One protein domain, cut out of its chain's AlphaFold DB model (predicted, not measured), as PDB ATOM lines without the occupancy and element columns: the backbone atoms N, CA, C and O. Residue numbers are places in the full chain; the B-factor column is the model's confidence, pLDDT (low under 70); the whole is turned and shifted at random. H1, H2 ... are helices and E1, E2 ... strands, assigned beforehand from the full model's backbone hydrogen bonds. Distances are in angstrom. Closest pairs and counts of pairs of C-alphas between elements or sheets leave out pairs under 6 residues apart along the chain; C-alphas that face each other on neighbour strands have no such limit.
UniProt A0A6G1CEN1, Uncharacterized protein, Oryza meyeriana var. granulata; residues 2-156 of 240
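Overview. This is residues 2 to 156 of the 240 residues of an uncharacterized protein of Oryza meyeriana var. granulata (UniProt A0A6G1CEN1). A small sheet of three short strands has H3 over one face and H2 packed on H3, with H1 and H2 nearly end to end; H4, H5 and their link form a loose lobe. Residues 2 to 54 form a long stretch with no named element, from which residues 12 to 17 and 22 to 27 stick out. The printed part has 155 residues, in the order H1 H2 E1 H3 E2 H4 H5 E3; the sheet is E1 E2 E3, all parallel. The class is mostly helix, with under half of the residues in named elements. It is compact, with a radius of gyration of the C-alphas of 17.2 A, spanning 54 by 43 by 34 A.

Along the chain. H1, residues 55 to 67, begins at C-alpha 55 (184.331, 204.758, 78.849) and is 18.6 A long. H2 is residues 69 to 79, 15.2 A; E1 84 to 87; H3 93 to 99; E2 104 to 107. H4, residues 112 to 124, is 18.1 A long, and H5, 133 to 142, 14.3 A. E3, residues 147 to 149, ends at C-alpha 149 (188.589, 184.527, 100.315).

Arrangement. E1 and E2 are parallel, with N 105 and O 84 2.8 A apart; E2 and E3 are parallel, with N 106 and O 147 2.9 A apart. E1, H3, E2 and E2, H4 H5, E3 are strand-helix-strand units, parallel neighbour strands with helices between, both right-handed crossovers. H3 is on the sheet at a height of 9.3 A. H2 touches H3, C-alphas 73 and 96 closest at 6.1 A. H5 only grazes the sheet. H4, with residues 119 to 122 alone, only just touches H5, with 3 pairs of C-alphas within 8 A, 122 and 136 closest at 6.8 A. H1 and H2 meet only through their link. Every O i to N i+4 pair is within hydrogen-bond range in H1 to H5.

Size, cuts and confidence. The farthest C-alphas, Gly 25 and Lys 127, are 54.6 A apart. The printed part has no cut, and no link between named elements is long. pLDDT is under 70 in residues 2 to 28, 109 to 121, 123 to 132 and 149 to 156.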
ATOM      1  N   LEU A   2     199.511 183.930  92.812       23.92
ATOM      2  CA  LEU A   2     199.194 185.177  92.111       23.92
ATOM      3  C   LEU A   2     198.070 185.866  92.889       23.92
ATOM      4  O   LEU A   2     196.914 185.497  92.763       23.92
ATOM      5  N   ILE A   3     198.413 186.835  93.735       26.50
ATOM      6  CA  ILE A   3     197.437 187.805  94.227       26.50
ATOM      7  C   ILE A   3     197.474 188.946  93.220       26.50
ATOM      8  O   ILE A   3     198.373 189.787  93.275       26.50
ATOM      9  N   HIS A   4     196.531 188.978  92.280       30.38
ATOM     10  CA  HIS A   4     196.317 190.212  91.540       30.38
ATOM     11  C   HIS A   4     195.719 191.213  92.532       30.38
ATOM     12  O   HIS A   4     194.606 191.044  93.024       30.38
ATOM     13  N   HIS A   5     196.530 192.194  92.924       29.75
ATOM     14  CA  HIS A   5     196.108 193.278  93.798       29.75
ATOM     15  C   HIS A   5     194.949 194.014  93.118       29.75
ATOM     16  O   HIS A   5     195.041 194.371  91.942       29.75
ATOM     17  N   ASN A   6     193.874 194.188  93.882       29.83
ATOM     18  CA  ASN A   6     192.638 194.867  93.525       29.83
ATOM     19  C   ASN A   6     192.913 196.130  92.680       29.83
ATOM     20  O   ASN A   6     193.773 196.946  93.022       29.83
ATOM     21  N   LEU A   7     192.171 196.291  91.583       30.25
ATOM     22  CA  LEU A   7     192.240 197.445  90.675       30.25
ATOM     23  C   LEU A   7     191.769 198.765  91.309       30.25
ATOM     24  O   LEU A   7     191.779 199.799  90.644       30.25
ATOM     25  N   SER A   8     191.430 198.781  92.599       29.61
ATOM     26  CA  SER A   8     191.222 200.012  93.349       29.61
ATOM     27  C   SER A   8     192.328 200.235  94.388       29.61
ATOM     28  O   SER A   8     192.482 199.504  95.363       29.61
ATOM     29  N   THR A   9     193.021 201.362  94.209       27.94
ATOM     30  CA  THR A   9     193.902 202.088  95.148       27.94
ATOM     31  C   THR A   9     195.428 201.849  95.075       27.94
ATOM     32  O   THR A   9     195.952 200.776  95.341       27.94
ATOM     33  N   TYR A  10     196.130 202.972  94.837       29.69
ATOM     34  CA  TYR A  10     197.565 203.269  95.011       29.69
ATOM     35  C   TYR A  10     198.556 202.911  93.885       29.69
ATOM     36  O   TYR A  10     199.325 201.958  93.975       29.69
ATOM     37  N   CYS A  11     198.680 203.795  92.888       26.72
ATOM     38  CA  CYS A  11     199.918 203.940  92.114       26.72
ATOM     39  C   CYS A  11     200.440 205.382  92.239       26.72
ATOM     40  O   CYS A  11     200.148 206.248  91.418       26.72
ATOM     41  N   GLN A  12     201.199 205.654  93.305       25.44
ATOM     42  CA  GLN A  12     202.176 206.741  93.296       25.44
ATOM     43  C   GLN A  12     203.528 206.165  92.864       25.44
ATOM     44  O   GLN A  12     203.903 205.053  93.233       25.44
ATOM     45  N   LYS A  13     204.202 206.928  92.003       30.83
ATOM     46  CA  LYS A  13     205.429 206.595  91.275       30.83
ATOM     47  C   LYS A  13     206.515 205.998  92.183       30.83
ATOM     48  O   LYS A  13     206.816 206.553  93.231       30.83
ATOM     49  N   ASN A  14     207.162 204.934  91.699       33.56
ATOM     50  CA  ASN A  14     208.385 204.337  92.246       33.56
ATOM     51  C   ASN A  14     208.325 203.923  93.722       33.56
ATOM     52  O   ASN A  14     208.968 204.543  94.566       33.56
ATOM     53  N   THR A  15     207.667 202.811  94.060       25.08
ATOM     54  CA  THR A  15     208.035 202.083  95.287       25.08
ATOM     55  C   THR A  15     207.705 200.596  95.189       25.08
ATOM     56  O   THR A  15     206.592 200.205  94.844       25.08
ATOM     57  N   LYS A  16     208.716 199.772  95.486       28.91
ATOM     58  CA  LYS A  16     208.641 198.318  95.673       28.91
ATOM     59  C   LYS A  16     207.504 197.971  96.646       28.91
ATOM     60  O   LYS A  16     207.382 198.623  97.681       28.91
ATOM     61  N   ARG A  17     206.697 196.952  96.334       29.95
ATOM     62  CA  ARG A  17     205.610 196.468  97.203       29.95
ATOM     63  C   ARG A  17     206.052 195.199  97.954       29.95
ATOM     64  O   ARG A  17     206.585 194.281  97.339       29.95
ATOM     65  N   TYR A  18     205.838 195.190  99.270       34.69
ATOM     66  CA  TYR A  18     206.009 194.078 100.228       34.69
ATOM     67  C   TYR A  18     204.587 193.556 100.609       34.69
ATOM     68  O   TYR A  18     203.629 194.266 100.315       34.69
ATOM     69  N   PHE A  19     204.319 192.326 101.097       29.80
ATOM     70  CA  PHE A  19     204.352 191.887 102.512       29.80
ATOM     71  C   PHE A  19     203.976 190.379 102.711       29.80
ATOM     72  O   PHE A  19     203.105 189.862 102.022       29.80
ATOM     73  N   LEU A  20     204.622 189.776 103.730       30.11
ATOM     74  CA  LEU A  20     204.263 188.773 104.776       30.11
ATOM     75  C   LEU A  20     203.554 187.417 104.517       30.11
ATOM     76  O   LEU A  20     202.436 187.346 104.017       30.11
ATOM     77  N   ARG A  21     204.122 186.367 105.149       31.89
ATOM     78  CA  ARG A  21     203.396 185.252 105.801       31.89
ATOM     79  C   ARG A  21     204.153 184.778 107.064       31.89
ATOM     80  O   ARG A  21     205.371 184.612 107.006       31.89
ATOM     81  N   GLY A  22     203.436 184.558 108.174       31.45
ATOM     82  CA  GLY A  22     203.864 183.663 109.269       31.45
ATOM     83  C   GLY A  22     203.797 182.198 108.797       31.45
ATOM     84  O   GLY A  22     203.090 181.903 107.839       31.45
ATOM     85  N   ASP A  23     204.535 181.236 109.342       41.66
ATOM     86  CA  ASP A  23     204.742 180.961 110.763       41.66
ATOM     87  C   ASP A  23     206.067 180.187 110.982       41.66
ATOM     88  O   ASP A  23     206.586 179.546 110.067       41.66
ATOM     89  N   THR A  24     206.606 180.204 112.202       39.91
ATOM     90  CA  THR A  24     207.753 179.384 112.662       39.91
ATOM     91  C   THR A  24     209.123 179.634 111.988       39.91
ATOM     92  O   THR A  24     209.774 178.745 111.449       39.91
ATOM     93  N   GLY A  25     209.640 180.864 112.052       45.38
ATOM     94  CA  GLY A  25     211.093 181.106 111.941       45.38
ATOM     95  C   GLY A  25     211.756 180.963 110.557       45.38
ATOM     96  O   GLY A  25     212.975 181.121 110.471       45.38
ATOM     97  N   ARG A  26     211.012 180.733 109.466       48.47
ATOM     98  CA  ARG A  26     211.521 180.845 108.082       48.47
ATOM     99  C   ARG A  26     210.601 181.716 107.227       48.47
ATOM    100  O   ARG A  26     209.403 181.477 107.154       48.47
ATOM    101  N   ALA A  27     211.175 182.729 106.578       50.22
ATOM    102  CA  ALA A  27     210.455 183.625 105.679       50.22
ATOM    103  C   ALA A  27     209.875 182.853 104.480       50.22
ATOM    104  O   ALA A  27     210.586 182.089 103.828       50.22
ATOM    105  N   VAL A  28     208.593 183.069 104.181       54.34
ATOM    106  CA  VAL A  28     207.941 182.537 102.978       54.34
ATOM    107  C   VAL A  28     208.415 183.335 101.764       54.34
ATOM    108  O   VAL A  28     208.288 184.558 101.736       54.34
ATOM    109  N   ALA A  29     208.984 182.645 100.773       72.56
ATOM    110  CA  ALA A  29     209.393 183.251  99.510       72.56
ATOM    111  C   ALA A  29     208.156 183.592  98.662       72.56
ATOM    112  O   ALA A  29     207.233 182.785  98.543       72.56
ATOM    113  N   ILE A  30     208.135 184.800  98.099       71.88
ATOM    114  CA  ILE A  30     207.098 185.262  97.176       71.88
ATOM    115  C   ILE A  30     207.765 185.496  95.828       71.88
ATOM    116  O   ILE A  30     208.583 186.407  95.695       71.88
ATOM    117  N   ASP A  31     207.368 184.704  94.840       77.25
ATOM    118  CA  ASP A  31     207.803 184.871  93.460       77.25
ATOM    119  C   ASP A  31     206.796 185.718  92.682       77.25
ATOM    120  O   ASP A  31     205.578 185.572  92.832       77.25
ATOM    121  N   ILE A  32     207.311 186.620  91.845       78.75
ATOM    122  CA  ILE A  32     206.512 187.527  91.020       78.75
ATOM    123  C   ILE A  32     206.677 187.120  89.561       78.75
ATOM    124  O   ILE A  32     207.774 187.206  89.010       78.75
ATOM    125  N   ALA A  33     205.573 186.732  88.929       80.88
ATOM    126  CA  ALA A  33     205.501 186.576  87.485       80.88
ATOM    127  C   ALA A  33     204.935 187.866  86.880       80.88
ATOM    128  O   ALA A  33     203.834 188.290  87.235       80.88
ATOM    129  N   VAL A  34     205.695 188.504  85.989       85.56
ATOM    130  CA  VAL A  34     205.238 189.691  85.257       85.56
ATOM    131  C   VAL A  34     204.721 189.243  83.899       85.56
ATOM    132  O   VAL A  34     205.464 188.664  83.109       85.56
ATOM    133  N   VAL A  35     203.448 189.517  83.637       85.50
ATOM    134  CA  VAL A  35     202.796 189.218  82.361       85.50
ATOM    135  C   VAL A  35     202.701 190.513  81.553       85.50
ATOM    136  O   VAL A  35     202.235 191.513  82.100       85.50
ATOM    137  N   PRO A  36     203.125 190.530  80.276       86.62
ATOM    138  CA  PRO A  36     202.926 191.687  79.412       86.62
ATOM    139  C   PRO A  36     201.442 192.037  79.300       86.62
ATOM    140  O   PRO A  36     200.615 191.165  79.026       86.62
ATOM    141  N   PHE A  37     201.103 193.310  79.493       87.19
ATOM    142  CA  PHE A  37     199.725 193.762  79.365       87.19
ATOM    143  C   PHE A  37     199.267 193.661  77.893       87.19
ATOM    144  O   PHE A  37     199.981 194.146  77.010       87.19
ATOM    145  N   PRO A  38     198.120 193.017  77.587       90.19
ATOM    146  CA  PRO A  38     197.698 192.802  76.204       90.19
ATOM    147  C   PRO A  38     197.455 194.106  75.439       90.19
ATOM    148  O   PRO A  38     196.744 194.991  75.916       90.19
ATOM    149  N   ASP A  39     197.974 194.195  74.212       91.88
ATOM    150  CA  ASP A  39     197.715 195.343  73.342       91.88
ATOM    151  C   ASP A  39     196.274 195.316  72.805       91.88
ATOM    152  O   ASP A  39     195.851 194.416  72.067       91.88
ATOM    153  N   VAL A  40     195.519 196.330  73.213       93.44
ATOM    154  CA  VAL A  40     194.118 196.584  72.860       93.44
ATOM    155  C   VAL A  40     193.916 198.015  72.345       93.44
ATOM    156  O   VAL A  40     192.790 198.510  72.296       93.44
ATOM    157  N   GLY A  41     195.003 198.710  71.986       93.19
ATOM    158  CA  GLY A  41     194.955 200.106  71.542       93.19
ATOM    159  C   GLY A  41     194.659 201.108  72.665       93.19
ATOM    160  O   GLY A  41     193.999 202.125  72.424       93.19
ATOM    161  N   LEU A  42     195.099 200.803  73.890       92.12
ATOM    162  CA  LEU A  42     195.156 201.759  74.998       92.12
ATOM    163  C   LEU A  42     196.410 202.644  74.884       92.12
ATOM    164  O   LEU A  42     197.425 202.191  74.349       92.12
ATOM    165  N   PRO A  43     196.376 203.896  75.381       91.88
ATOM    166  CA  PRO A  43     197.567 204.734  75.417       91.88
ATOM    167  C   PRO A  43     198.706 204.080  76.224       91.88
ATOM    168  O   PRO A  43     198.441 203.363  77.195       91.88
ATOM    169  N   PRO A  44     199.981 204.353  75.883       88.12
ATOM    170  CA  PRO A  44     201.118 203.821  76.631       88.12
ATOM    171  C   PRO A  44     201.029 204.139  78.131       88.12
ATOM    172  O   PRO A  44     200.846 205.293  78.520       88.12
ATOM    173  N   GLY A  45     201.185 203.115  78.974       84.94
ATOM    174  CA  GLY A  45     201.131 203.237  80.436       84.94
ATOM    175  C   GLY A  45     199.727 203.155  81.051       84.94
ATOM    176  O   GLY A  45     199.607 203.211  82.276       84.94
ATOM    177  N   VAL A  46     198.672 202.994  80.244       88.19
ATOM    178  CA  VAL A  46     197.305 202.758  80.734       88.19
ATOM    179  C   VAL A  46     197.080 201.257  80.918       88.19
ATOM    180  O   VAL A  46     196.556 200.574  80.047       88.19
ATOM    181  N   GLU A  47     197.489 200.746  82.079       89.12
ATOM    182  CA  GLU A  47     197.371 199.323  82.456       89.12
ATOM    183  C   GLU A  47     196.519 199.121  83.727       89.12
ATOM    184  O   GLU A  47     196.536 198.064  84.354       89.12
ATOM    185  N   SER A  48     195.786 200.153  84.163       84.12
ATOM    186  CA  SER A  48     194.950 200.105  85.371       84.12
ATOM    187  C   SER A  48     193.666 200.907  85.207       84.12
ATOM    188  O   SER A  48     193.642 201.898  84.480       84.12
ATOM    189  N   ASP A  49     192.623 200.539  85.950       78.44
ATOM    190  CA  ASP A  49     191.335 201.247  85.945       78.44
ATOM    191  C   ASP A  49     191.491 202.696  86.426       78.44
ATOM    192  O   ASP A  49     190.880 203.607  85.882       78.44
ATOM    193  N   THR A  50     192.415 202.951  87.358       80.44
ATOM    194  CA  THR A  50     192.730 204.318  87.810       80.44
ATOM    195  C   THR A  50     193.416 205.189  86.758       80.44
ATOM    196  O   THR A  50     193.457 206.407  86.915       80.44
ATOM    197  N   ALA A  51     193.991 204.579  85.716       79.38
ATOM    198  CA  ALA A  51     194.631 205.286  84.609       79.38
ATOM    199  C   ALA A  51     193.669 205.543  83.439       79.38
ATOM    200  O   ALA A  51     194.000 206.309  82.539       79.38
ATOM    201  N   VAL A  52     192.491 204.915  83.453       84.31
ATOM    202  CA  VAL A  52     191.446 205.102  82.449       84.31
ATOM    203  C   VAL A  52     190.694 206.407  82.711       84.31
ATOM    204  O   VAL A  52     190.273 206.695  83.831       84.31
ATOM    205  N   THR A  53     190.481 207.186  81.655       89.50
ATOM    206  CA  THR A  53     189.834 208.507  81.711       89.50
ATOM    207  C   THR A  53     188.518 208.577  80.938       89.50
ATOM    208  O   THR A  53     187.762 209.536  81.095       89.50
ATOM    209  N   SER A  54     188.207 207.556  80.134       90.56
ATOM    210  CA  SER A  54     186.989 207.487  79.321       90.56
ATOM    211  C   SER A  54     186.338 206.102  79.339       90.56
ATOM    212  O   SER A  54     186.978 205.093  79.629       90.56
ATOM    213  N   GLU A  55     185.053 206.034  78.987       86.69
ATOM    214  CA  GLU A  55     184.331 204.758  78.849       86.69
ATOM    215  C   GLU A  55     184.893 203.879  77.722       86.69
ATOM    216  O   GLU A  55     184.898 202.655  77.836       86.69
ATOM    217  N   GLU A  56     185.423 204.482  76.654       92.00
ATOM    218  CA  GLU A  56     186.087 203.743  75.575       92.00
ATOM    219  C   GLU A  56     187.353 203.042  76.082       92.00
ATOM    220  O   GLU A  56     187.542 201.844  75.860       92.00
ATOM    221  N   GLU A  57     188.207 203.770  76.806       90.44
ATOM    222  CA  GLU A  57     189.400 203.208  77.443       90.44
ATOM    223  C   GLU A  57     189.028 202.134  78.472       90.44
ATOM    224  O   GLU A  57     189.679 201.093  78.528       90.44
ATOM    225  N   ARG A  58     187.936 202.320  79.225       88.25
ATOM    226  CA  ARG A  58     187.429 201.298  80.152       88.25
ATOM    227  C   ARG A  58     187.034 200.027  79.411       88.25
ATOM    228  O   ARG A  58     187.412 198.930  79.818       88.25
ATOM    229  N   GLY A  59     186.325 200.167  78.291       88.94
ATOM    230  CA  GLY A  59     185.973 199.053  77.415       88.94
ATOM    231  C   GLY A  59     187.205 198.306  76.898       88.94
ATOM    232  O   GLY A  59     187.237 197.076  76.937       88.94
ATOM    233  N   LYS A  60     188.250 199.030  76.481       92.25
ATOM    234  CA  LYS A  60     189.529 198.433  76.062       92.25
ATOM    235  C   LYS A  60     190.247 197.740  77.223       92.25
ATOM    236  O   LYS A  60     190.716 196.621  77.049       92.25
ATOM    237  N   LEU A  61     190.268 198.332  78.418       90.00
ATOM    238  CA  LEU A  61     190.828 197.702  79.619       90.00
ATOM    239  C   LEU A  61     190.135 196.364  79.913       90.00
ATOM    240  O   LEU A  61     190.811 195.361  80.128       90.00
ATOM    241  N   PHE A  62     188.802 196.310  79.837       87.94
ATOM    242  CA  PHE A  62     188.070 195.048  79.971       87.94
ATOM    243  C   PHE A  62     188.457 194.030  78.891       87.94
ATOM    244  O   PHE A  62     188.633 192.856  79.210       87.94
ATOM    245  N   GLN A  63     188.650 194.451  77.637       90.12
ATOM    246  CA  GLN A  63     189.141 193.556  76.581       90.12
ATOM    247  C   GLN A  63     190.543 193.012  76.884       90.12
ATOM    248  O   GLN A  63     190.790 191.827  76.665       90.12
ATOM    249  N   ALA A  64     191.449 193.838  77.417       90.75
ATOM    250  CA  ALA A  64     192.781 193.388  77.815       90.75
ATOM    251  C   ALA A  64     192.698 192.356  78.943       90.75
ATOM    252  O   ALA A  64     193.325 191.304  78.858       90.75
ATOM    253  N   ILE A  65     191.845 192.595  79.942       88.44
ATOM    254  CA  ILE A  65     191.586 191.655  81.042       88.44
ATOM    255  C   ILE A  65     191.070 190.302  80.526       88.44
ATOM    256  O   ILE A  65     191.449 189.259  81.057       88.44
ATOM    257  N   GLN A  66     190.240 190.279  79.479       87.50
ATOM    258  CA  GLN A  66     189.798 189.019  78.861       87.50
ATOM    259  C   GLN A  66     190.944 188.275  78.158       87.50
ATOM    260  O   GLN A  66     190.970 187.048  78.168       87.50
ATOM    261  N   ARG A  67     191.914 188.996  77.580       90.69
ATOM    262  CA  ARG A  67     193.092 188.408  76.915       90.69
ATOM    263  C   ARG A  67     194.157 187.887  77.881       90.69
ATOM    264  O   ARG A  67     195.052 187.169  77.452       90.69
ATOM    265  N   LEU A  68     194.056 188.205  79.173       92.06
ATOM    266  CA  LEU A  68     194.922 187.628  80.205       92.06
ATOM    267  C   LEU A  68     194.651 186.134  80.461       92.06
ATOM    268  O   LEU A  68     195.415 185.506  81.192       92.06
ATOM    269  N   SER A  69     193.619 185.552  79.843       91.81
ATOM    270  CA  SER A  69     193.325 184.120  79.931       91.81
ATOM    271  C   SER A  69     194.442 183.240  79.374       91.81
ATOM    272  O   SER A  69     194.822 182.273  80.022       91.81
ATOM    273  N   GLU A  70     195.035 183.605  78.237       90.12
ATOM    274  CA  GLU A  70     196.136 182.851  77.625       90.12
ATOM    275  C   GLU A  70     197.400 182.798  78.512       90.12
ATOM    276  O   GLU A  70     197.906 181.705  78.778       90.12
ATOM    277  N   PRO A  71     197.947 183.924  79.015       90.12
ATOM    278  CA  PRO A  71     199.103 183.861  79.905       90.12
ATOM    279  C   PRO A  71     198.779 183.213  81.257       90.12
ATOM    280  O   PRO A  71     199.665 182.600  81.853       90.12
ATOM    281  N   PHE A  72     197.536 183.310  81.738       91.00
ATOM    282  CA  PHE A  72     197.102 182.578  82.927       91.00
ATOM    283  C   PHE A  72     197.127 181.066  82.691       91.00
ATOM    284  O   PHE A  72     197.693 180.341  83.503       91.00
ATOM    285  N   ASP A  73     196.581 180.596  81.570       90.50
ATOM    286  CA  ASP A  73     196.583 179.183  81.186       90.50
ATOM    287  C   ASP A  73     198.008 178.609  81.135       90.50
ATOM    288  O   ASP A  73     198.314 177.590  81.757       90.50
ATOM    289  N   ARG A  74     198.932 179.348  80.509       88.25
ATOM    290  CA  ARG A  74     200.355 178.990  80.472       88.25
ATOM    291  C   ARG A  74     200.971 178.888  81.869       88.25
ATOM    292  O   ARG A  74     201.693 177.935  82.152       88.25
ATOM    293  N   PHE A  75     200.666 179.839  82.754       86.69
ATOM    294  CA  PHE A  75     201.155 179.819  84.135       86.69
ATOM    295  C   PHE A  75     200.656 178.586  84.904       86.69
ATOM    296  O   PHE A  75     201.409 177.988  85.674       86.69
ATOM    297  N   MET A  76     199.405 178.183  84.681       87.62
ATOM    298  CA  MET A  76     198.828 176.986  85.292       87.62
ATOM    299  C   MET A  76     199.500 175.711  84.770       87.62
ATOM    300  O   MET A  76     199.877 174.853  85.572       87.62
ATOM    301  N   ALA A  77     199.726 175.628  83.456       88.69
ATOM    302  CA  ALA A  77     200.383 174.492  82.813       88.69
ATOM    303  C   ALA A  77     201.839 174.306  83.278       88.69
ATOM    304  O   ALA A  77     202.267 173.184  83.559       88.69
ATOM    305  N   GLU A  78     202.604 175.398  83.370       87.31
ATOM    306  CA  GLU A  78     204.025 175.373  83.736       87.31
ATOM    307  C   GLU A  78     204.236 175.211  85.245       87.31
ATOM    308  O   GLU A  78     205.064 174.407  85.679       87.31
ATOM    309  N   GLY A  79     203.496 175.975  86.053       81.38
ATOM    310  CA  GLY A  79     203.692 176.041  87.500       81.38
ATOM    311  C   GLY A  79     202.967 174.950  88.283       81.38
ATOM    312  O   GLY A  79     203.372 174.658  89.406       81.38
ATOM    313  N   ARG A  80     201.902 174.368  87.711       84.19
ATOM    314  CA  ARG A  80     201.030 173.356  88.336       84.19
ATOM    315  C   ARG A  80     200.706 173.657  89.812       84.19
ATOM    316  O   ARG A  80     201.014 172.840  90.681       84.19
ATOM    317  N   PRO A  81     200.131 174.834  90.119       85.56
ATOM    318  CA  PRO A  81     199.872 175.223  91.499       85.56
ATOM    319  C   PRO A  81     198.807 174.332  92.154       85.56
ATOM    320  O   PRO A  81     197.869 173.894  91.494       85.56
ATOM    321  N   ASP A  82     198.897 174.141  93.472       83.94
ATOM    322  CA  ASP A  82     197.898 173.377  94.239       83.94
ATOM    323  C   ASP A  82     196.536 174.088  94.337       83.94
ATOM    324  O   ASP A  82     195.511 173.453  94.569       83.94
ATOM    325  N   ALA A  83     196.527 175.416  94.199       82.88
ATOM    326  CA  ALA A  83     195.335 176.258  94.176       82.88
ATOM    327  C   ALA A  83     195.653 177.617  93.542       82.88
ATOM    328  O   ALA A  83     196.796 178.087  93.569       82.88
ATOM    329  N   VAL A  84     194.620 178.298  93.046       86.12
ATOM    330  CA  VAL A  84     194.728 179.667  92.535       86.12
ATOM    331  C   VAL A  84     193.734 180.588  93.230       86.12
ATOM    332  O   VAL A  84     192.567 180.247  93.383       86.12
ATOM    333  N   VAL A  85     194.199 181.763  93.650       86.25
ATOM    334  CA  VAL A  85     193.335 182.854  94.113       86.25
ATOM    335  C   VAL A  85     193.226 183.848  92.965       86.25
ATOM    336  O   VAL A  85     194.247 184.348  92.506       86.25
ATOM    337  N   ALA A  86     192.021 184.112  92.473       87.38
ATOM    338  CA  ALA A  86     191.802 184.999  91.335       87.38
ATOM    339  C   ALA A  86     190.757 186.067  91.656       87.38
ATOM    340  O   ALA A  86     189.819 185.832  92.418       87.38
ATOM    341  N   ASP A  87     190.920 187.243  91.053       88.50
ATOM    342  CA  ASP A  87     189.956 188.330  91.179       88.50
ATOM    343  C   ASP A  87     188.600 187.917  90.574       88.50
ATOM    344  O   ASP A  87     188.533 187.188  89.576       88.50
ATOM    345  N   GLY A  88     187.504 188.360  91.185       84.50
ATOM    346  CA  GLY A  88     186.150 188.073  90.708       84.50
ATOM    347  C   GLY A  88     185.807 188.671  89.340       84.50
ATOM    348  O   GLY A  88     184.904 188.183  88.664       84.50
ATOM    349  N   LEU A  89     186.548 189.686  88.886       84.31
ATOM    350  CA  LEU A  89     186.436 190.238  87.532       84.31
ATOM    351  C   LEU A  89     186.977 189.276  86.461       84.31
ATOM    352  O   LEU A  89     186.584 189.363  85.296       84.31
ATOM    353  N   LEU A  90     187.858 188.341  86.837       90.56
ATOM    354  CA  LEU A  90     188.427 187.334  85.939       90.56
ATOM    355  C   LEU A  90     187.487 186.136  85.828       90.56
ATOM    356  O   LEU A  90     187.823 185.022  86.229       90.56
ATOM    357  N   THR A  91     186.285 186.352  85.300       89.88
ATOM    358  CA  THR A  91     185.234 185.322  85.256       89.88
ATOM    359  C   THR A  91     185.649 184.064  84.489       89.88
ATOM    360  O   THR A  91     185.232 182.972  84.855       89.88
ATOM    361  N   TRP A  92     186.530 184.192  83.493       93.44
ATOM    362  CA  TRP A  92     187.105 183.082  82.722       93.44
ATOM    363  C   TRP A  92     188.076 182.199  83.527       93.44
ATOM    364  O   TRP A  92     188.348 181.065  83.140       93.44
ATOM    365  N   SER A  93     188.602 182.683  84.659       93.38
ATOM    366  CA  SER A  93     189.634 181.964  85.425       93.38
ATOM    367  C   SER A  93     189.120 180.698  86.110       93.38
ATOM    368  O   SER A  93     189.918 179.832  86.455       93.38
ATOM    369  N   VAL A  94     187.802 180.564  86.301       91.38
ATOM    370  CA  VAL A  94     187.198 179.336  86.844       91.38
ATOM    371  C   VAL A  94     187.283 178.179  85.859       91.38
ATOM    372  O   VAL A  94     187.636 177.077  86.264       91.38
ATOM    373  N   ASP A  95     187.034 178.441  84.576       94.19
ATOM    374  CA  ASP A  95     187.119 177.423  83.531       94.19
ATOM    375  C   ASP A  95     188.585 177.090  83.247       94.19
ATOM    376  O   ASP A  95     188.963 175.923  83.295       94.19
ATOM    377  N   ALA A  96     189.434 178.117  83.110       92.56
ATOM    378  CA  ALA A  96     190.868 177.926  82.914       92.56
ATOM    379  C   ALA A  96     191.507 177.119  84.059       92.56
ATOM    380  O   ALA A  96     192.270 176.198  83.814       92.56
ATOM    381  N   ALA A  97     191.181 177.400  85.326       89.88
ATOM    382  CA  ALA A  97     191.730 176.617  86.436       89.88
ATOM    383  C   ALA A  97     191.214 175.167  86.459       89.88
ATOM    384  O   ALA A  97     191.981 174.243  86.748       89.88
ATOM    385  N   ALA A  98     189.936 174.963  86.122       92.94
ATOM    386  CA  ALA A  98     189.318 173.643  86.085       92.94
ATOM    387  C   ALA A  98     189.927 172.732  85.006       92.94
ATOM    388  O   ALA A  98     190.089 171.540  85.259       92.94
ATOM    389  N   GLU A  99     190.323 173.278  83.850       96.12
ATOM    390  CA  GLU A  99     191.003 172.527  82.780       96.12
ATOM    391  C   GLU A  99     192.331 171.902  83.240       96.12
ATOM    392  O   GLU A  99     192.682 170.804  82.808       96.12
ATOM    393  N   HIS A 100     193.023 172.537  84.193       93.62
ATOM    394  CA  HIS A 100     194.249 172.010  84.810       93.62
ATOM    395  C   HIS A 100     193.993 171.196  86.086       93.62
ATOM    396  O   HIS A 100     194.941 170.750  86.734       93.62
ATOM    397  N   GLY A 101     192.730 171.002  86.477       91.31
ATOM    398  CA  GLY A 101     192.359 170.321  87.719       91.31
ATOM    399  C   GLY A 101     192.753 171.085  88.987       91.31
ATOM    400  O   GLY A 101     192.921 170.465  90.038       91.31
ATOM    401  N   VAL A 102     192.914 172.410  88.907       87.50
ATOM    402  CA  VAL A 102     193.346 173.250  90.030       87.50
ATOM    403  C   VAL A 102     192.148 173.977  90.652       87.50
ATOM    404  O   VAL A 102     191.393 174.644  89.942       87.50
ATOM    405  N   PRO A 103     191.957 173.916  91.984       81.44
ATOM    406  CA  PRO A 103     190.877 174.634  92.647       81.44
ATOM    407  C   PRO A 103     191.089 176.153  92.585       81.44
ATOM    408  O   PRO A 103     192.138 176.675  92.977       81.44
ATOM    409  N   ARG A 104     190.050 176.875  92.144       88.56
ATOM    410  CA  ARG A 104     189.996 178.343  92.186       88.56
ATOM    411  C   ARG A 104     189.294 178.840  93.444       88.56
ATOM    412  O   ARG A 104     188.136 178.507  93.678       88.56
ATOM    413  N   LEU A 105     189.962 179.723  94.176       79.62
ATOM    414  CA  LEU A 105     189.387 180.591  95.194       79.62
ATOM    415  C   LEU A 105     189.182 181.997  94.617       79.62
ATOM    416  O   LEU A 105     190.077 182.534  93.964       79.62
ATOM    417  N   VAL A 106     188.024 182.608  94.855       82.00
ATOM    418  CA  VAL A 106     187.753 183.979  94.399       82.00
ATOM    419  C   VAL A 106     188.108 185.010  95.465       82.00
ATOM    420  O   VAL A 106     187.910 184.769  96.650       82.00
ATOM    421  N   PHE A 107     188.627 186.165  95.048       81.06
ATOM    422  CA  PHE A 107     188.869 187.313  95.916       81.06
ATOM    423  C   PHE A 107     188.251 188.578  95.316       81.06
ATOM    424  O   PHE A 107     188.587 188.973  94.204       81.06
ATOM    425  N   PHE A 108     187.363 189.231  96.068       72.62
ATOM    426  CA  PHE A 108     186.714 190.483  95.653       72.62
ATOM    427  C   PHE A 108     187.309 191.733  96.304       72.62
ATOM    428  O   PHE A 108     187.004 192.851  95.890       72.62
ATOM    429  N   GLY A 109     188.109 191.565  97.362       68.00
ATOM    430  CA  GLY A 109     188.555 192.680  98.200       68.00
ATOM    431  C   GLY A 109     187.397 193.525  98.738       68.00
ATOM    432  O   GLY A 109     187.526 194.740  98.856       68.00
ATOM    433  N   THR A 110     186.255 192.884  99.000       63.22
ATOM    434  CA  THR A 110     185.059 193.493  99.583       63.22
ATOM    435  C   THR A 110     184.682 192.759 100.868       63.22
ATOM    436  O   THR A 110     185.113 191.622 101.077       63.22
ATOM    437  N   SER A 111     183.893 193.405 101.724       60.94
ATOM    438  CA  SER A 111     183.463 192.814 102.990       60.94
ATOM    439  C   SER A 111     182.377 191.750 102.781       60.94
ATOM    440  O   SER A 111     181.696 191.723 101.743       60.94
ATOM    441  N   VAL A 112     182.179 190.877 103.775       58.59
ATOM    442  CA  VAL A 112     181.163 189.808 103.703       58.59
ATOM    443  C   VAL A 112     179.770 190.419 103.575       58.59
ATOM    444  O   VAL A 112     178.914 189.918 102.834       58.59
ATOM    445  N   PHE A 113     179.554 191.558 104.232       56.12
ATOM    446  CA  PHE A 113     178.329 192.322 104.090       56.12
ATOM    447  C   PHE A 113     178.091 192.774 102.643       56.12
ATOM    448  O   PHE A 113     177.036 192.483 102.068       56.12
ATOM    449  N   ALA A 114     179.042 193.490 102.042       61.72
ATOM    450  CA  ALA A 114     178.874 194.026 100.694       61.72
ATOM    451  C   ALA A 114     178.617 192.906  99.669       61.72
ATOM    452  O   ALA A 114     177.758 193.048  98.784       61.72
ATOM    453  N   ARG A 115     179.286 191.757  99.843       68.19
ATOM    454  CA  ARG A 115     179.059 190.553  99.037       68.19
ATOM    455  C   ARG A 115     177.648 189.991  99.214       68.19
ATOM    456  O   ARG A 115     176.991 189.700  98.214       68.19
ATOM    457  N   SER A 116     177.153 189.914 100.450       61.34
ATOM    458  CA  SER A 116     175.797 189.441 100.775       61.34
ATOM    459  C   SER A 116     174.706 190.358 100.214       61.34
ATOM    460  O   SER A 116     173.700 189.894  99.679       61.34
ATOM    461  N   CYS A 117     174.918 191.673 100.280       63.00
ATOM    462  CA  CYS A 117     174.017 192.663  99.694       63.00
ATOM    463  C   CYS A 117     173.927 192.514  98.173       63.00
ATOM    464  O   CYS A 117     172.832 192.510  97.611       63.00
ATOM    465  N   THR A 118     175.082 192.376  97.517       69.00
ATOM    466  CA  THR A 118     175.170 192.201  96.062       69.00
ATOM    467  C   THR A 118     174.447 190.932  95.632       69.00
ATOM    468  O   THR A 118     173.617 190.961  94.729       69.00
ATOM    469  N   ASP A 119     174.697 189.832  96.330       67.38
ATOM    470  CA  ASP A 119     174.062 188.555  96.052       67.38
ATOM    471  C   ASP A 119     172.534 188.582  96.280       67.38
ATOM    472  O   ASP A 119     171.773 188.158  95.408       67.38
ATOM    473  N   SER A 120     172.056 189.163  97.387       67.00
ATOM    474  CA  SER A 120     170.615 189.312  97.643       67.00
ATOM    475  C   SER A 120     169.924 190.134  96.552       67.00
ATOM    476  O   SER A 120     168.836 189.777  96.089       67.00
ATOM    477  N   MET A 121     170.582 191.200  96.082       68.62
ATOM    478  CA  MET A 121     170.097 192.013  94.969       68.62
ATOM    479  C   MET A 121     170.056 191.222  93.660       68.62
ATOM    480  O   MET A 121     169.071 191.324  92.930       68.62
ATOM    481  N   LEU A 122     171.073 190.405  93.370       70.81
ATOM    482  CA  LEU A 122     171.105 189.566  92.170       70.81
ATOM    483  C   LEU A 122     170.009 188.493  92.168       70.81
ATOM    484  O   LEU A 122     169.467 188.193  91.106       70.81
ATOM    485  N   ARG A 123     169.661 187.938  93.337       66.00
ATOM    486  CA  ARG A 123     168.619 186.905  93.459       66.00
ATOM    487  C   ARG A 123     167.197 187.462  93.456       66.00
ATOM    488  O   ARG A 123     166.309 186.836  92.889       66.00
ATOM    489  N   ASN A 124     166.972 188.605  94.107       65.75
ATOM    490  CA  ASN A 124     165.619 189.030  94.484       65.75
ATOM    491  C   ASN A 124     165.147 190.333  93.830       65.75
ATOM    492  O   ASN A 124     163.978 190.679  93.984       65.75
ATOM    493  N   ASN A 125     166.005 191.095  93.140       63.78
ATOM    494  CA  ASN A 125     165.606 192.405  92.617       63.78
ATOM    495  C   ASN A 125     164.803 192.286  91.301       63.78
ATOM    496  O   ASN A 125     165.375 191.939  90.266       63.78
ATOM    497  N   PRO A 126     163.509 192.667  91.273       56.75
ATOM    498  CA  PRO A 126     162.675 192.569  90.075       56.75
ATOM    499  C   PRO A 126     162.916 193.708  89.066       56.75
ATOM    500  O   PRO A 126     162.291 193.736  88.005       56.75
ATOM    501  N   LYS A 127     163.777 194.689  89.379       54.97
ATOM    502  CA  LYS A 127     163.995 195.875  88.541       54.97
ATOM    503  C   LYS A 127     165.380 195.866  87.882       54.97
ATOM    504  O   LYS A 127     166.399 196.022  88.546       54.97
ATOM    505  N   ARG A 128     165.351 195.870  86.540       54.69
ATOM    506  CA  ARG A 128     166.441 196.169  85.578       54.69
ATOM    507  C   ARG A 128     167.417 195.021  85.250       54.69
ATOM    508  O   ARG A 128     168.603 195.151  85.535       54.69
ATOM    509  N   PRO A 129     166.974 193.975  84.528       54.75
ATOM    510  CA  PRO A 129     167.833 192.859  84.107       54.75
ATOM    511  C   PRO A 129     169.109 193.284  83.355       54.75
ATOM    512  O   PRO A 129     170.171 192.720  83.578       54.75
ATOM    513  N   GLY A 130     169.038 194.324  82.513       58.38
ATOM    514  CA  GLY A 130     170.168 194.738  81.668       58.38
ATOM    515  C   GLY A 130     171.335 195.424  82.391       58.38
ATOM    516  O   GLY A 130     172.452 195.380  81.895       58.38
ATOM    517  N   HIS A 131     171.114 196.037  83.563       61.09
ATOM    518  CA  HIS A 131     172.182 196.732  84.305       61.09
ATOM    519  C   HIS A 131     173.049 195.758  85.121       61.09
ATOM    520  O   HIS A 131     174.192 196.060  85.445       61.09
ATOM    521  N   TRP A 132     172.512 194.579  85.442       65.25
ATOM    522  CA  TRP A 132     173.163 193.595  86.308       65.25
ATOM    523  C   TRP A 132     173.858 192.468  85.547       65.25
ATOM    524  O   TRP A 132     174.480 191.631  86.188       65.25
ATOM    525  N   GLY A 133     173.791 192.438  84.210       75.12
ATOM    526  CA  GLY A 133     174.317 191.323  83.412       75.12
ATOM    527  C   GLY A 133     175.786 190.999  83.707       75.12
ATOM    528  O   GLY A 133     176.145 189.838  83.856       75.12
ATOM    529  N   PHE A 134     176.622 192.023  83.897       76.44
ATOM    530  CA  PHE A 134     178.020 191.841  84.295       76.44
ATOM    531  C   PHE A 134     178.157 191.154  85.666       76.44
ATOM    532  O   PHE A 134     178.833 190.135  85.790       76.44
ATOM    533  N   PHE A 135     177.445 191.656  86.676       73.62
ATOM    534  CA  PHE A 135     177.442 191.091  88.027       73.62
ATOM    535  C   PHE A 135     176.819 189.690  88.088       73.62
ATOM    536  O   PHE A 135     177.238 188.868  88.897       73.62
ATOM    537  N   GLN A 136     175.850 189.386  87.219       78.75
ATOM    538  CA  GLN A 136     175.285 188.044  87.074       78.75
ATOM    539  C   GLN A 136     176.329 187.058  86.545       78.75
ATOM    540  O   GLN A 136     176.465 185.971  87.102       78.75
ATOM    541  N   THR A 137     177.097 187.446  85.522       83.94
ATOM    542  CA  THR A 137     178.195 186.628  84.989       83.94
ATOM    543  C   THR A 137     179.272 186.377  86.040       83.94
ATOM    544  O   THR A 137     179.721 185.243  86.188       83.94
ATOM    545  N   MET A 138     179.654 187.408  86.801       83.56
ATOM    546  CA  MET A 138     180.599 187.259  87.914       83.56
ATOM    547  C   MET A 138     180.075 186.264  88.947       83.56
ATOM    548  O   MET A 138     180.720 185.256  89.216       83.56
ATOM    549  N   ASN A 139     178.848 186.470  89.427       79.31
ATOM    550  CA  ASN A 139     178.256 185.604  90.439       79.31
ATOM    551  C   ASN A 139     178.103 184.147  89.964       79.31
ATOM    552  O   ASN A 139     178.295 183.223  90.750       79.31
ATOM    553  N   ALA A 140     177.795 183.925  88.683       84.81
ATOM    554  CA  ALA A 140     177.736 182.586  88.100       84.81
ATOM    555  C   ALA A 140     179.116 181.902  88.041       84.81
ATOM    556  O   ALA A 140     179.206 180.692  88.241       84.81
ATOM    557  N   ALA A 141     180.196 182.649  87.789       84.62
ATOM    558  CA  ALA A 141     181.558 182.117  87.853       84.62
ATOM    559  C   ALA A 141     181.979 181.801  89.301       84.62
ATOM    560  O   ALA A 141     182.599 180.767  89.566       84.62
ATOM    561  N   ASP A 142     181.595 182.648  90.253       79.12
ATOM    562  CA  ASP A 142     181.926 182.468  91.670       79.12
ATOM    563  C   ASP A 142     181.247 181.247  92.276       79.12
ATOM    564  O   ASP A 142     181.891 180.482  92.982       79.12
ATOM    565  N   GLN A 143     179.973 181.014  91.951       76.94
ATOM    566  CA  GLN A 143     179.233 179.839  92.423       76.94
ATOM    567  C   GLN A 143     179.843 178.512  91.950       76.94
ATOM    568  O   GLN A 143     179.572 177.471  92.544       76.94
ATOM    569  N   ARG A 144     180.658 178.540  90.889       87.56
ATOM    570  CA  ARG A 144     181.423 177.384  90.393       87.56
ATOM    571  C   ARG A 144     182.846 177.315  90.953       87.56
ATOM    572  O   ARG A 144     183.549 176.344  90.692       87.56
ATOM    573  N   SER A 145     183.292 178.339  91.679       78.06
ATOM    574  CA  SER A 145     184.609 178.363  92.319       78.06
ATOM    575  C   SER A 145     184.610 177.471  93.568       78.06
ATOM    576  O   SER A 145     183.566 177.209  94.158       78.06
ATOM    577  N   TYR A 146     185.787 177.003  93.986       71.25
ATOM    578  CA  TYR A 146     185.932 176.137  95.163       71.25
ATOM    579  C   TYR A 146     185.555 176.858  96.467       71.25
ATOM    580  O   TYR A 146     185.060 176.244  97.408       71.25
ATOM    581  N   GLY A 147     185.788 178.170  96.520       71.44
ATOM    582  CA  GLY A 147     185.445 179.011  97.659       71.44
ATOM    583  C   GLY A 147     185.796 180.477  97.422       71.44
ATOM    584  O   GLY A 147     186.322 180.842  96.370       71.44
ATOM    585  N   GLU A 148     185.519 181.309  98.419       72.62
ATOM    586  CA  GLU A 148     185.786 182.749  98.412       72.62
ATOM    587  C   GLU A 148     186.696 183.113  99.587       72.62
ATOM    588  O   GLU A 148     186.525 182.627 100.706       72.62
ATOM    589  N   VAL A 149     187.694 183.951  99.315       69.31
ATOM    590  CA  VAL A 149     188.589 184.527 100.315       69.31
ATOM    591  C   VAL A 149     188.054 185.903 100.676       69.31
ATOM    592  O   VAL A 149     187.958 186.786  99.823       69.31
ATOM    593  N   PHE A 150     187.763 186.102 101.957       61.25
ATOM    594  CA  PHE A 150     187.376 187.399 102.494       61.25
ATOM    595  C   PHE A 150     188.556 188.036 103.218       61.25
ATOM    596  O   PHE A 150     189.204 187.404 104.050       61.25
ATOM    597  N   ASN A 151     188.810 189.308 102.923       66.56
ATOM    598  CA  ASN A 151     189.684 190.148 103.737       66.56
ATOM    599  C   ASN A 151     188.853 190.805 104.849       66.56
ATOM    600  O   ASN A 151     188.713 192.018 104.885       66.56
ATOM    601  N   SER A 152     188.238 189.984 105.697       49.94
ATOM    602  CA  SER A 152     187.445 190.403 106.857       49.94
ATOM    603  C   SER A 152     187.771 189.463 108.020       49.94
ATOM    604  O   SER A 152     188.342 188.388 107.812       49.94
ATOM    605  N   PHE A 153     187.444 189.857 109.245       47.91
ATOM    606  CA  PHE A 153     187.576 189.002 110.422       47.91
ATOM    607  C   PHE A 153     186.225 188.862 111.113       47.91
ATOM    608  O   PHE A 153     185.394 189.765 111.079       47.91
ATOM    609  N   HIS A 154     185.995 187.693 111.706       37.41
ATOM    610  CA  HIS A 154     184.687 187.284 112.214       37.41
ATOM    611  C   HIS A 154     184.123 188.263 113.261       37.41
ATOM    612  O   HIS A 154     182.924 188.511 113.309       37.41
ATOM    613  N   GLU A 155     184.988 188.859 114.077       40.72
ATOM    614  CA  GLU A 155     184.636 189.822 115.122       40.72
ATOM    615  C   GLU A 155     184.253 191.206 114.573       40.72
ATOM    616  O   GLU A 155     183.641 191.994 115.292       40.72
ATOM    617  N   LEU A 156     184.611 191.512 113.321       41.41
ATOM    618  CA  LEU A 156     184.366 192.810 112.686       41.41
ATOM    619  C   LEU A 156     182.929 192.960 112.182       41.41
ATOM    620  O   LEU A 156     182.383 194.061 112.177       41.41
TER     621      LEU A 156